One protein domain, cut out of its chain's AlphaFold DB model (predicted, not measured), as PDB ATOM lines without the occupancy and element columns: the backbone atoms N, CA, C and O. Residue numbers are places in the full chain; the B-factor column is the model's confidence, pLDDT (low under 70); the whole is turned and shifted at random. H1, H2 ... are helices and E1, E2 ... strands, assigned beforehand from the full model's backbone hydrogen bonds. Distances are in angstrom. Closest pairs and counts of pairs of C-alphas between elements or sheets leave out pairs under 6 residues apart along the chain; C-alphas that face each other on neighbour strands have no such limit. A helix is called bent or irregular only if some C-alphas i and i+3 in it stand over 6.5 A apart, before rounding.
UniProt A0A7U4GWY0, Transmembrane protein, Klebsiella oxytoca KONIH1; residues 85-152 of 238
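This is residues 85 to 152 of the 238 residues of the protein "Transmembrane protein" of Klebsiella oxytoca KONIH1 (UniProt A0A7U4GWY0). A long, narrow two-stranded hairpin, E1 and E2, sticks out as an arm from a small, loose head that holds two short helices, H1 and H2, and a long winding stretch without named elements, residues 85 to 101. The arm ends in its loop, residues 121 to 129, at one end of the long axis, and the head lies at the other end. The printed part has 68 residues, with two named helices and two named strands in the order H1, E1, E2, H2; the sheet has the order E1 - E2 and is antiparallel. The class is mixed, helices and strands, though just 31 residues, under half, are in named elements. The whole is extended, with a radius of gyration of the C-alphas of 18.2 A and spans of 60 by 22 by 21 A.

The printed part begins at Asn 85, whose C-alpha is at (-27.282, 21.966, 50.755), and residues 85 to 101 have no named element. H1 is residues 102 to 108, 10.3 A from first to last C-alpha, beginning at C-alpha 102 at (-39.767, 20.222, 51.331). It is irregular: C-alphas 104 and 107 are 7.2 A apart. E1, residues 113 to 120, is 18.9 A long and bends by 67 degrees at residue 116. E2, residues 130 to 136, is 19.2 A long. H2, residues 139 to 147, is 11.6 A long and ends at C-alpha 147 at (-34.956, 24.506, 47.054).

E1 and E2 form a hairpin of antiparallel neighbours, with 151 degrees between their directions. The C-alphas of residues 113 and 136 face each other at 4.8 A, and those of 120 and 130 at 5.0 A. N 114 and O 135 are within hydrogen-bond range at 2.8 A, as are N 131 and O 119 at 3.1 A. H1 and H2 only just touch, with 3 pairs of C-alphas within 8 A; the closest are those of Ile 106 and Ile 146, 7.2 A apart. Their lines stand at a steep tilt of 62 degrees, opposite ways. H1 and E2 are apart, and so are E1 and H2. In H2 every O i to N i+4 pair is within hydrogen-bond range; in H1 1 of 3 is, beside 2 of 4 O i to N i+3 pairs.

The C-alphas farthest apart are those of Thr 94 and Tyr 124, at 60.4 A, while those of Asn 85 and Gln 152 are 11.5 A apart. The printed part has no cut. The links from H1 to E1 and from E2 to H2 are tight, that from E1 to E2 is short, and no link is long. The mean pLDDT of the printed part is 80.1; residues 120 to 129 and 151 to 152 are under 70.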
ATOM      1  N   ASN A  85     -26.281  22.944  50.338       73.31
ATOM      2  CA  ASN A  85     -27.282  21.966  50.755       73.31
ATOM      3  C   ASN A  85     -28.599  22.637  51.158       73.31
ATOM      4  O   ASN A  85     -29.042  22.537  52.300       73.31
ATOM      5  N   GLY A  86     -29.230  23.306  50.197       77.38
ATOM      6  CA  GLY A  86     -30.552  23.891  50.395       77.38
ATOM      7  C   GLY A  86     -31.604  22.838  50.765       77.38
ATOM      8  O   GLY A  86     -31.461  21.642  50.488       77.38
ATOM      9  N   TRP A  87     -32.686  23.295  51.382       83.75
ATOM     10  CA  TRP A  87     -33.778  22.497  51.937       83.75
ATOM     11  C   TRP A  87     -34.358  21.472  50.944       83.75
ATOM     12  O   TRP A  87     -34.532  20.301  51.276       83.75
ATOM     13  N   GLY A  88     -34.595  21.881  49.694       84.94
ATOM     14  CA  GLY A  88     -35.102  21.011  48.618       84.94
ATOM     15  C   GLY A  88     -34.035  20.528  47.632       84.94
ATOM     16  O   GLY A  88     -34.353  19.956  46.576       84.94
ATOM     17  N   GLU A  89     -32.766  20.834  47.890       87.62
ATOM     18  CA  GLU A  89     -31.654  20.393  47.057       87.62
ATOM     19  C   GLU A  89     -31.499  18.870  47.168       87.62
ATOM     20  O   GLU A  89     -31.870  18.266  48.172       87.62
ATOM     21  N   ARG A  90     -31.050  18.223  46.088       86.94
ATOM     22  CA  ARG A  90     -30.850  16.769  46.083       86.94
ATOM     23  C   ARG A  90     -29.412  16.461  46.455       86.94
ATOM     24  O   ARG A  90     -28.508  16.962  45.790       86.94
ATOM     25  N   ASP A  91     -29.217  15.590  47.437       83.31
ATOM     26  CA  ASP A  91     -27.892  15.096  47.787       83.31
ATOM     27  C   ASP A  91     -27.322  14.314  46.587       83.31
ATOM     28  O   ASP A  91     -27.939  13.339  46.137       83.31
ATOM     29  N   PRO A  92     -26.149  14.694  46.049       83.38
ATOM     30  CA  PRO A  92     -25.534  14.002  44.921       83.38
ATOM     31  C   PRO A  92     -25.194  12.532  45.208       83.38
ATOM     32  O   PRO A  92     -25.045  11.751  44.269       83.38
ATOM     33  N   LYS A  93     -25.060  12.134  46.480       84.38
ATOM     34  CA  LYS A  93     -24.737  10.759  46.885       84.38
ATOM     35  C   LYS A  93     -25.966   9.862  46.939       84.38
ATOM     36  O   LYS A  93     -25.884   8.702  46.546       84.38
ATOM     37  N   THR A  94     -27.081  10.371  47.459       85.38
ATOM     38  CA  THR A  94     -28.288   9.563  47.703       85.38
ATOM     39  C   THR A  94     -29.369   9.780  46.642       85.38
ATOM     40  O   THR A  94     -30.220   8.917  46.448       85.38
ATOM     41  N   GLY A  95     -29.337  10.914  45.936       85.19
ATOM     42  CA  GLY A  95     -30.344  11.329  44.957       85.19
ATOM     43  C   GLY A  95     -31.659  11.821  45.576       85.19
ATOM     44  O   GLY A  95     -32.529  12.314  44.844       85.19
ATOM     45  N   TYR A  96     -31.813  11.713  46.899       85.88
ATOM     46  CA  TYR A  96     -32.966  12.210  47.645       85.88
ATOM     47  C   TYR A  96     -32.808  13.691  47.979       85.88
ATOM     48  O   TYR A  96     -31.704  14.231  47.945       85.88
ATOM     49  N   LYS A  97     -33.932  14.359  48.256       86.06
ATOM     50  CA  LYS A  97     -33.907  15.727  48.779       86.06
ATOM     51  C   LYS A  97     -33.291  15.729  50.174       86.06
ATOM     52  O   LYS A  97     -33.439  14.748  50.901       86.06
ATOM     53  N   ASN A  98     -32.614  16.818  50.516       81.81
ATOM     54  CA  ASN A  98     -31.928  16.952  51.795       81.81
ATOM     55  C   ASN A  98     -32.898  16.968  52.987       81.81
ATOM     56  O   ASN A  98     -32.535  16.505  54.063       81.81
ATOM     57  N   ASP A  99     -34.123  17.463  52.791       82.56
ATOM     58  CA  ASP A  99     -35.193  17.460  53.789       82.56
ATOM     59  C   ASP A  99     -36.448  16.769  53.229       82.56
ATOM     60  O   ASP A  99     -36.872  17.023  52.095       82.56
ATOM     61  N   ASP A 100     -37.057  15.901  54.033       82.88
ATOM     62  CA  ASP A 100     -38.266  15.153  53.685       82.88
ATOM     63  C   ASP A 100     -39.543  16.010  53.735       82.88
ATOM     64  O   ASP A 100     -40.584  15.630  53.192       82.88
ATOM     65  N   THR A 101     -39.471  17.197  54.336       84.06
ATOM     66  CA  THR A 101     -40.601  18.117  54.457       84.06
ATOM     67  C   THR A 101     -40.774  19.037  53.253       84.06
ATOM     68  O   THR A 101     -41.887  19.512  53.027       84.06
ATOM     69  N   TYR A 102     -39.737  19.255  52.436       87.88
ATOM     70  CA  TYR A 102     -39.767  20.222  51.331       87.88
ATOM     71  C   TYR A 102     -40.986  20.057  50.411       87.88
ATOM     72  O   TYR A 102     -41.701  21.019  50.122       87.88
ATOM     73  N   ASP A 103     -41.266  18.822  49.993       88.50
ATOM     74  CA  ASP A 103     -42.375  18.517  49.081       88.50
ATOM     75  C   ASP A 103     -43.752  18.835  49.675       88.50
ATOM     76  O   ASP A 103     -44.683  19.171  48.941       88.50
ATOM     77  N   ASN A 104     -43.876  18.792  51.002       88.19
ATOM     78  CA  ASN A 104     -45.124  19.096  51.696       88.19
ATOM     79  C   ASN A 104     -45.371  20.607  51.801       88.19
ATOM     80  O   ASN A 104     -46.521  21.042  51.846       88.19
ATOM     81  N   PHE A 105     -44.304  21.410  51.832       86.88
ATOM     82  CA  PHE A 105     -44.382  22.828  52.178       86.88
ATOM     83  C   PHE A 105     -44.107  23.786  51.013       86.88
ATOM     84  O   PHE A 105     -44.527  24.939  51.097       86.88
ATOM     85  N   ILE A 106     -43.500  23.346  49.901       88.38
ATOM     86  CA  ILE A 106     -43.223  24.200  48.724       88.38
ATOM     87  C   ILE A 106     -44.465  24.968  48.233       88.38
ATOM     88  O   ILE A 106     -44.381  26.128  47.824       88.38
ATOM     89  N   ASN A 107     -45.643  24.348  48.329       87.31
ATOM     90  CA  ASN A 107     -46.903  24.936  47.881       87.31
ATOM     91  C   ASN A 107     -47.435  26.043  48.804       87.31
ATOM     92  O   ASN A 107     -48.290  26.811  48.371       87.31
ATOM     93  N   LEU A 108     -46.944  26.149  50.045       88.62
ATOM     94  CA  LEU A 108     -47.344  27.212  50.974       88.62
ATOM     95  C   LEU A 108     -46.629  28.537  50.696       88.62
ATOM     96  O   LEU A 108     -47.120  29.594  51.089       88.62
ATOM     97  N   TYR A 109     -45.480  28.498  50.017       86.00
ATOM     98  CA  TYR A 109     -44.733  29.708  49.695       86.00
ATOM     99  C   TYR A 109     -45.431  30.479  48.573       86.00
ATOM    100  O   TYR A 109     -45.860  29.866  47.595       86.00
ATOM    101  N   PRO A 110     -45.542  31.812  48.659       88.19
ATOM    102  CA  PRO A 110     -46.121  32.607  47.588       88.19
ATOM    103  C   PRO A 110     -45.175  32.701  46.384       88.19
ATOM    104  O   PRO A 110     -43.945  32.672  46.513       88.19
ATOM    105  N   ASP A 111     -45.772  32.857  45.207       89.25
ATOM    106  CA  ASP A 111     -45.041  33.124  43.970       89.25
ATOM    107  C   ASP A 111     -44.548  34.579  43.965       89.25
ATOM    108  O   ASP A 111     -45.263  35.487  44.406       89.25
ATOM    109  N   GLN A 112     -43.340  34.815  43.452       89.69
ATOM    110  CA  GLN A 112     -42.798  36.170  43.316       89.69
ATOM    111  C   GLN A 112     -43.108  36.789  41.947       89.69
ATOM    112  O   GLN A 112     -43.350  36.101  40.954       89.69
ATOM    113  N   ASP A 113     -43.104  38.120  41.891       89.62
ATOM    114  CA  ASP A 113     -43.161  38.859  40.633       89.62
ATOM    115  C   ASP A 113     -41.741  39.061  40.088       89.62
ATOM    116  O   ASP A 113     -40.926  39.768  40.677       89.62
ATOM    117  N   ILE A 114     -41.440  38.447  38.943       86.62
ATOM    118  CA  ILE A 114     -40.148  38.558  38.259       86.62
ATOM    119  C   ILE A 114     -40.172  39.772  37.335       86.62
ATOM    120  O   ILE A 114     -41.034  39.883  36.457       86.62
ATOM    121  N   VAL A 115     -39.195  40.665  37.493       87.00
ATOM    122  CA  VAL A 115     -38.999  41.822  36.611       87.00
ATOM    123  C   VAL A 115     -38.429  41.347  35.274       87.00
ATOM    124  O   VAL A 115     -37.308  40.854  35.204       87.00
ATOM    125  N   ILE A 116     -39.199  41.511  34.200       85.94
ATOM    126  CA  ILE A 116     -38.823  41.106  32.831       85.94
ATOM    127  C   ILE A 116     -38.383  42.281  31.958       85.94
ATOM    128  O   ILE A 116     -37.949  42.098  30.823       85.94
ATOM    129  N   GLY A 117     -38.499  43.503  32.468       82.25
ATOM    130  CA  GLY A 117     -38.056  44.693  31.769       82.25
ATOM    131  C   GLY A 117     -38.547  45.962  32.435       82.25
ATOM    132  O   GLY A 117     -39.155  45.947  33.503       82.25
ATOM    133  N   VAL A 118     -38.290  47.078  31.769       80.75
ATOM    134  CA  VAL A 118     -38.607  48.410  32.266       80.75
ATOM    135  C   VAL A 118     -39.305  49.220  31.184       80.75
ATOM    136  O   VAL A 118     -38.810  49.333  30.062       80.75
ATOM    137  N   LYS A 119     -40.464  49.796  31.505       76.12
ATOM    138  CA  LYS A 119     -41.136  50.763  30.634       76.12
ATOM    139  C   LYS A 119     -40.733  52.169  31.065       76.12
ATOM    140  O   LYS A 119     -40.944  52.553  32.214       76.12
ATOM    141  N   LYS A 120     -40.164  52.936  30.133       65.31
ATOM    142  CA  LYS A 120     -39.954  54.378  30.313       65.31
ATOM    143  C   LYS A 120     -41.284  55.088  30.086       65.31
ATOM    144  O   LYS A 120     -41.892  54.915  29.029       65.31
ATOM    145  N   GLN A 121     -41.742  55.853  31.070       60.09
ATOM    146  CA  GLN A 121     -42.903  56.722  30.897       60.09
ATOM    147  C   GLN A 121     -42.521  57.873  29.945       60.09
ATOM    148  O   GLN A 121     -41.408  58.392  30.010       60.09
ATOM    149  N   SER A 122     -43.392  58.200  28.990       53.62
ATOM    150  CA  SER A 122     -43.098  59.107  27.872       53.62
ATOM    151  C   SER A 122     -42.815  60.561  28.287       53.62
ATOM    152  O   SER A 122     -43.276  61.030  29.323       53.62
ATOM    153  N   GLU A 123     -42.126  61.259  27.381       53.06
ATOM    154  CA  GLU A 123     -41.477  62.589  27.363       53.06
ATOM    155  C   GLU A 123     -42.207  63.831  27.946       53.06
ATOM    156  O   GLU A 123     -41.695  64.935  27.822       53.06
ATOM    157  N   TYR A 124     -43.359  63.706  28.617       52.81
ATOM    158  CA  TYR A 124     -44.139  64.857  29.123       52.81
ATOM    159  C   TYR A 124     -44.604  64.743  30.586       52.81
ATOM    160  O   TYR A 124     -45.462  65.503  31.030       52.81
ATOM    161  N   GLY A 125     -44.033  63.818  31.359       48.12
ATOM    162  CA  GLY A 125     -44.273  63.690  32.797       48.12
ATOM    163  C   GLY A 125     -42.969  63.813  33.573       48.12
ATOM    164  O   GLY A 125     -42.012  63.098  33.302       48.12
ATOM    165  N   THR A 126     -42.942  64.752  34.511       51.47
ATOM    166  CA  THR A 126     -41.877  65.078  35.463       51.47
ATOM    167  C   THR A 126     -40.993  63.878  35.853       51.47
ATOM    168  O   THR A 126     -41.482  62.905  36.413       51.47
ATOM    169  N   TYR A 127     -39.686  63.985  35.573       46.78
ATOM    170  CA  TYR A 127     -38.589  63.109  36.018       46.78
ATOM    171  C   TYR A 127     -38.787  61.589  35.859       46.78
ATOM    172  O   TYR A 127     -39.211  60.908  36.783       46.78
ATOM    173  N   GLY A 128     -38.329  61.045  34.723       54.78
ATOM    174  CA  GLY A 128     -37.554  59.792  34.651       54.78
ATOM    175  C   GLY A 128     -38.117  58.527  35.310       54.78
ATOM    176  O   GLY A 128     -37.342  57.607  35.564       54.78
ATOM    177  N   SER A 129     -39.416  58.461  35.603       56.91
ATOM    178  CA  SER A 129     -40.006  57.327  36.304       56.91
ATOM    179  C   SER A 129     -39.989  56.095  35.404       56.91
ATOM    180  O   SER A 129     -40.538  56.078  34.296       56.91
ATOM    181  N   VAL A 130     -39.290  55.067  35.874       70.31
ATOM    182  CA  VAL A 130     -39.177  53.776  35.214       70.31
ATOM    183  C   VAL A 130     -40.105  52.814  35.935       70.31
ATOM    184  O   VAL A 130     -39.879  52.488  37.097       70.31
ATOM    185  N   THR A 131     -41.153  52.346  35.258       75.50
ATOM    186  CA  THR A 131     -42.039  51.327  35.832       75.50
ATOM    187  C   THR A 131     -41.519  49.937  35.458       75.50
ATOM    188  O   THR A 131     -41.399  49.644  34.259       75.50
ATOM    189  N   PRO A 132     -41.203  49.068  36.436       81.44
ATOM    190  CA  PRO A 132     -40.828  47.692  36.147       81.44
ATOM    191  C   PRO A 132     -42.028  46.947  35.559       81.44
ATOM    192  O   PRO A 132     -43.145  47.026  36.067       81.44
ATOM    193  N   VAL A 133     -41.801  46.227  34.465       83.62
ATOM    194  CA  VAL A 133     -42.768  45.270  33.925       83.62
ATOM    195  C   VAL A 133     -42.475  43.933  34.578       83.62
ATOM    196  O   VAL A 133     -41.373  43.402  34.431       83.62
ATOM    197  N   THR A 134     -43.460  43.397  35.286       90.44
ATOM    198  CA  THR A 134     -43.339  42.131  36.005       90.44
ATOM    199  C   THR A 134     -44.210  41.044  35.385       90.44
ATOM    200  O   THR A 134     -45.192  41.318  34.690       90.44
ATOM    201  N   ARG A 135     -43.840  39.789  35.636       91.50
ATOM    202  CA  ARG A 135     -44.688  38.608  35.434       91.50
ATOM    203  C   ARG A 135     -44.659  37.741  36.684       91.50
ATOM    204  O   ARG A 135     -43.694  37.804  37.440       91.50
ATOM    205  N   LYS A 136     -45.645  36.859  36.832       91.06
ATOM    206  CA  LYS A 136     -45.598  35.825  37.866       91.06
ATOM    207  C   LYS A 136     -44.476  34.821  37.579       91.06
ATOM    208  O   LYS A 136     -44.222  34.458  36.423       91.06
ATOM    209  N   GLU A 137     -43.785  34.430  38.639       91.94
ATOM    210  CA  GLU A 137     -42.840  33.319  38.667       91.94
ATOM    211  C   GLU A 137     -43.532  32.012  38.249       91.94
ATOM    212  O   GLU A 137     -44.701  31.775  38.553       91.94
ATOM    213  N   THR A 138     -42.816  31.177  37.499       91.75
ATOM    214  CA  THR A 138     -43.276  29.823  37.158       91.75
ATOM    215  C   THR A 138     -42.967  28.839  38.283       91.75
ATOM    216  O   THR A 138     -42.067  29.068  39.087       91.75
ATOM    217  N   PHE A 139     -43.650  27.691  38.318       89.94
ATOM    218  CA  PHE A 139     -43.382  26.679  39.344       89.94
ATOM    219  C   PHE A 139     -41.921  26.195  39.346       89.94
ATOM    220  O   PHE A 139     -41.336  26.063  40.413       89.94
ATOM    221  N   ASP A 140     -41.300  25.997  38.182       89.88
ATOM    222  CA  ASP A 140     -39.903  25.539  38.098       89.88
ATOM    223  C   ASP A 140     -38.900  26.594  38.593       89.88
ATOM    224  O   ASP A 140     -37.835  26.266  39.121       89.88
ATOM    225  N   GLU A 141     -39.211  27.877  38.402       89.19
ATOM    226  CA  GLU A 141     -38.411  28.985  38.935       89.19
ATOM    227  C   GLU A 141     -38.553  29.073  40.451       89.19
ATOM    228  O   GLU A 141     -37.539  29.149  41.146       89.19
ATOM    229  N   LYS A 142     -39.785  28.937  40.947       90.00
ATOM    230  CA  LYS A 142     -40.080  28.856  42.375       90.00
ATOM    231  C   LYS A 142     -39.385  27.666  43.021       90.00
ATOM    232  O   LYS A 142     -38.726  27.851  44.035       90.00
ATOM    233  N   ASP A 143     -39.473  26.470  42.437       90.00
ATOM    234  CA  ASP A 143     -38.772  25.286  42.945       90.00
ATOM    235  C   ASP A 143     -37.275  25.557  43.029       90.00
ATOM    236  O   ASP A 143     -36.674  25.323  44.068       90.00
ATOM    237  N   ARG A 144     -36.669  26.133  41.985       88.44
ATOM    238  CA  ARG A 144     -35.237  26.457  41.993       88.44
ATOM    239  C   ARG A 144     -34.862  27.480  43.068       88.44
ATOM    240  O   ARG A 144     -33.804  27.330  43.668       88.44
ATOM    241  N   ARG A 145     -35.705  28.487  43.301       87.25
ATOM    242  CA  ARG A 145     -35.499  29.521  44.325       87.25
ATOM    243  C   ARG A 145     -35.666  28.973  45.741       87.25
ATOM    244  O   ARG A 145     -34.847  29.251  46.606       87.25
ATOM    245  N   ILE A 146     -36.730  28.213  45.993       87.31
ATOM    246  CA  ILE A 146     -37.057  27.720  47.338       87.31
ATOM    247  C   ILE A 146     -36.185  26.519  47.703       87.31
ATOM    248  O   ILE A 146     -35.803  26.371  48.858       87.31
ATOM    249  N   ARG A 147     -35.798  25.668  46.749       86.69
ATOM    250  CA  ARG A 147     -34.956  24.506  47.054       86.69
ATOM    251  C   ARG A 147     -33.540  24.856  47.484       86.69
ATOM    252  O   ARG A 147     -32.937  24.045  48.177       86.69
ATOM    253  N   SER A 148     -33.011  25.996  47.036       81.69
ATOM    254  CA  SER A 148     -31.684  26.477  47.428       81.69
ATOM    255  C   SER A 148     -31.689  27.136  48.802       81.69
ATOM    256  O   SER A 148     -30.625  27.300  49.378       81.69
ATOM    257  N   TYR A 149     -32.866  27.485  49.331       78.81
ATOM    258  CA  TYR A 149     -32.997  28.101  50.644       78.81
ATOM    259  C   TYR A 149     -32.440  27.178  51.730       78.81
ATOM    260  O   TYR A 149     -32.883  26.034  51.858       78.81
ATOM    261  N   VAL A 150     -31.484  27.667  52.517       75.31
ATOM    262  CA  VAL A 150     -30.969  26.956  53.690       75.31
ATOM    263  C   VAL A 150     -31.931  27.212  54.843       75.31
ATOM    264  O   VAL A 150     -31.979  28.301  55.407       75.31
ATOM    265  N   ALA A 151     -32.750  26.210  55.160       66.12
ATOM    266  CA  ALA A 151     -33.694  26.305  56.261       66.12
ATOM    267  C   ALA A 151     -32.935  26.195  57.586       66.12
ATOM    268  O   ALA A 151     -32.637  25.091  58.048       66.12
ATOM    269  N   GLN A 152     -32.648  27.338  58.209       62.53
ATOM    270  CA  GLN A 152     -32.232  27.334  59.602       62.53
ATOM    271  C   GLN A 152     -33.436  26.940  60.459       62.53
ATOM    272  O   GLN A 152     -34.548  27.445  60.251       62.53
TER     273      GLN A 152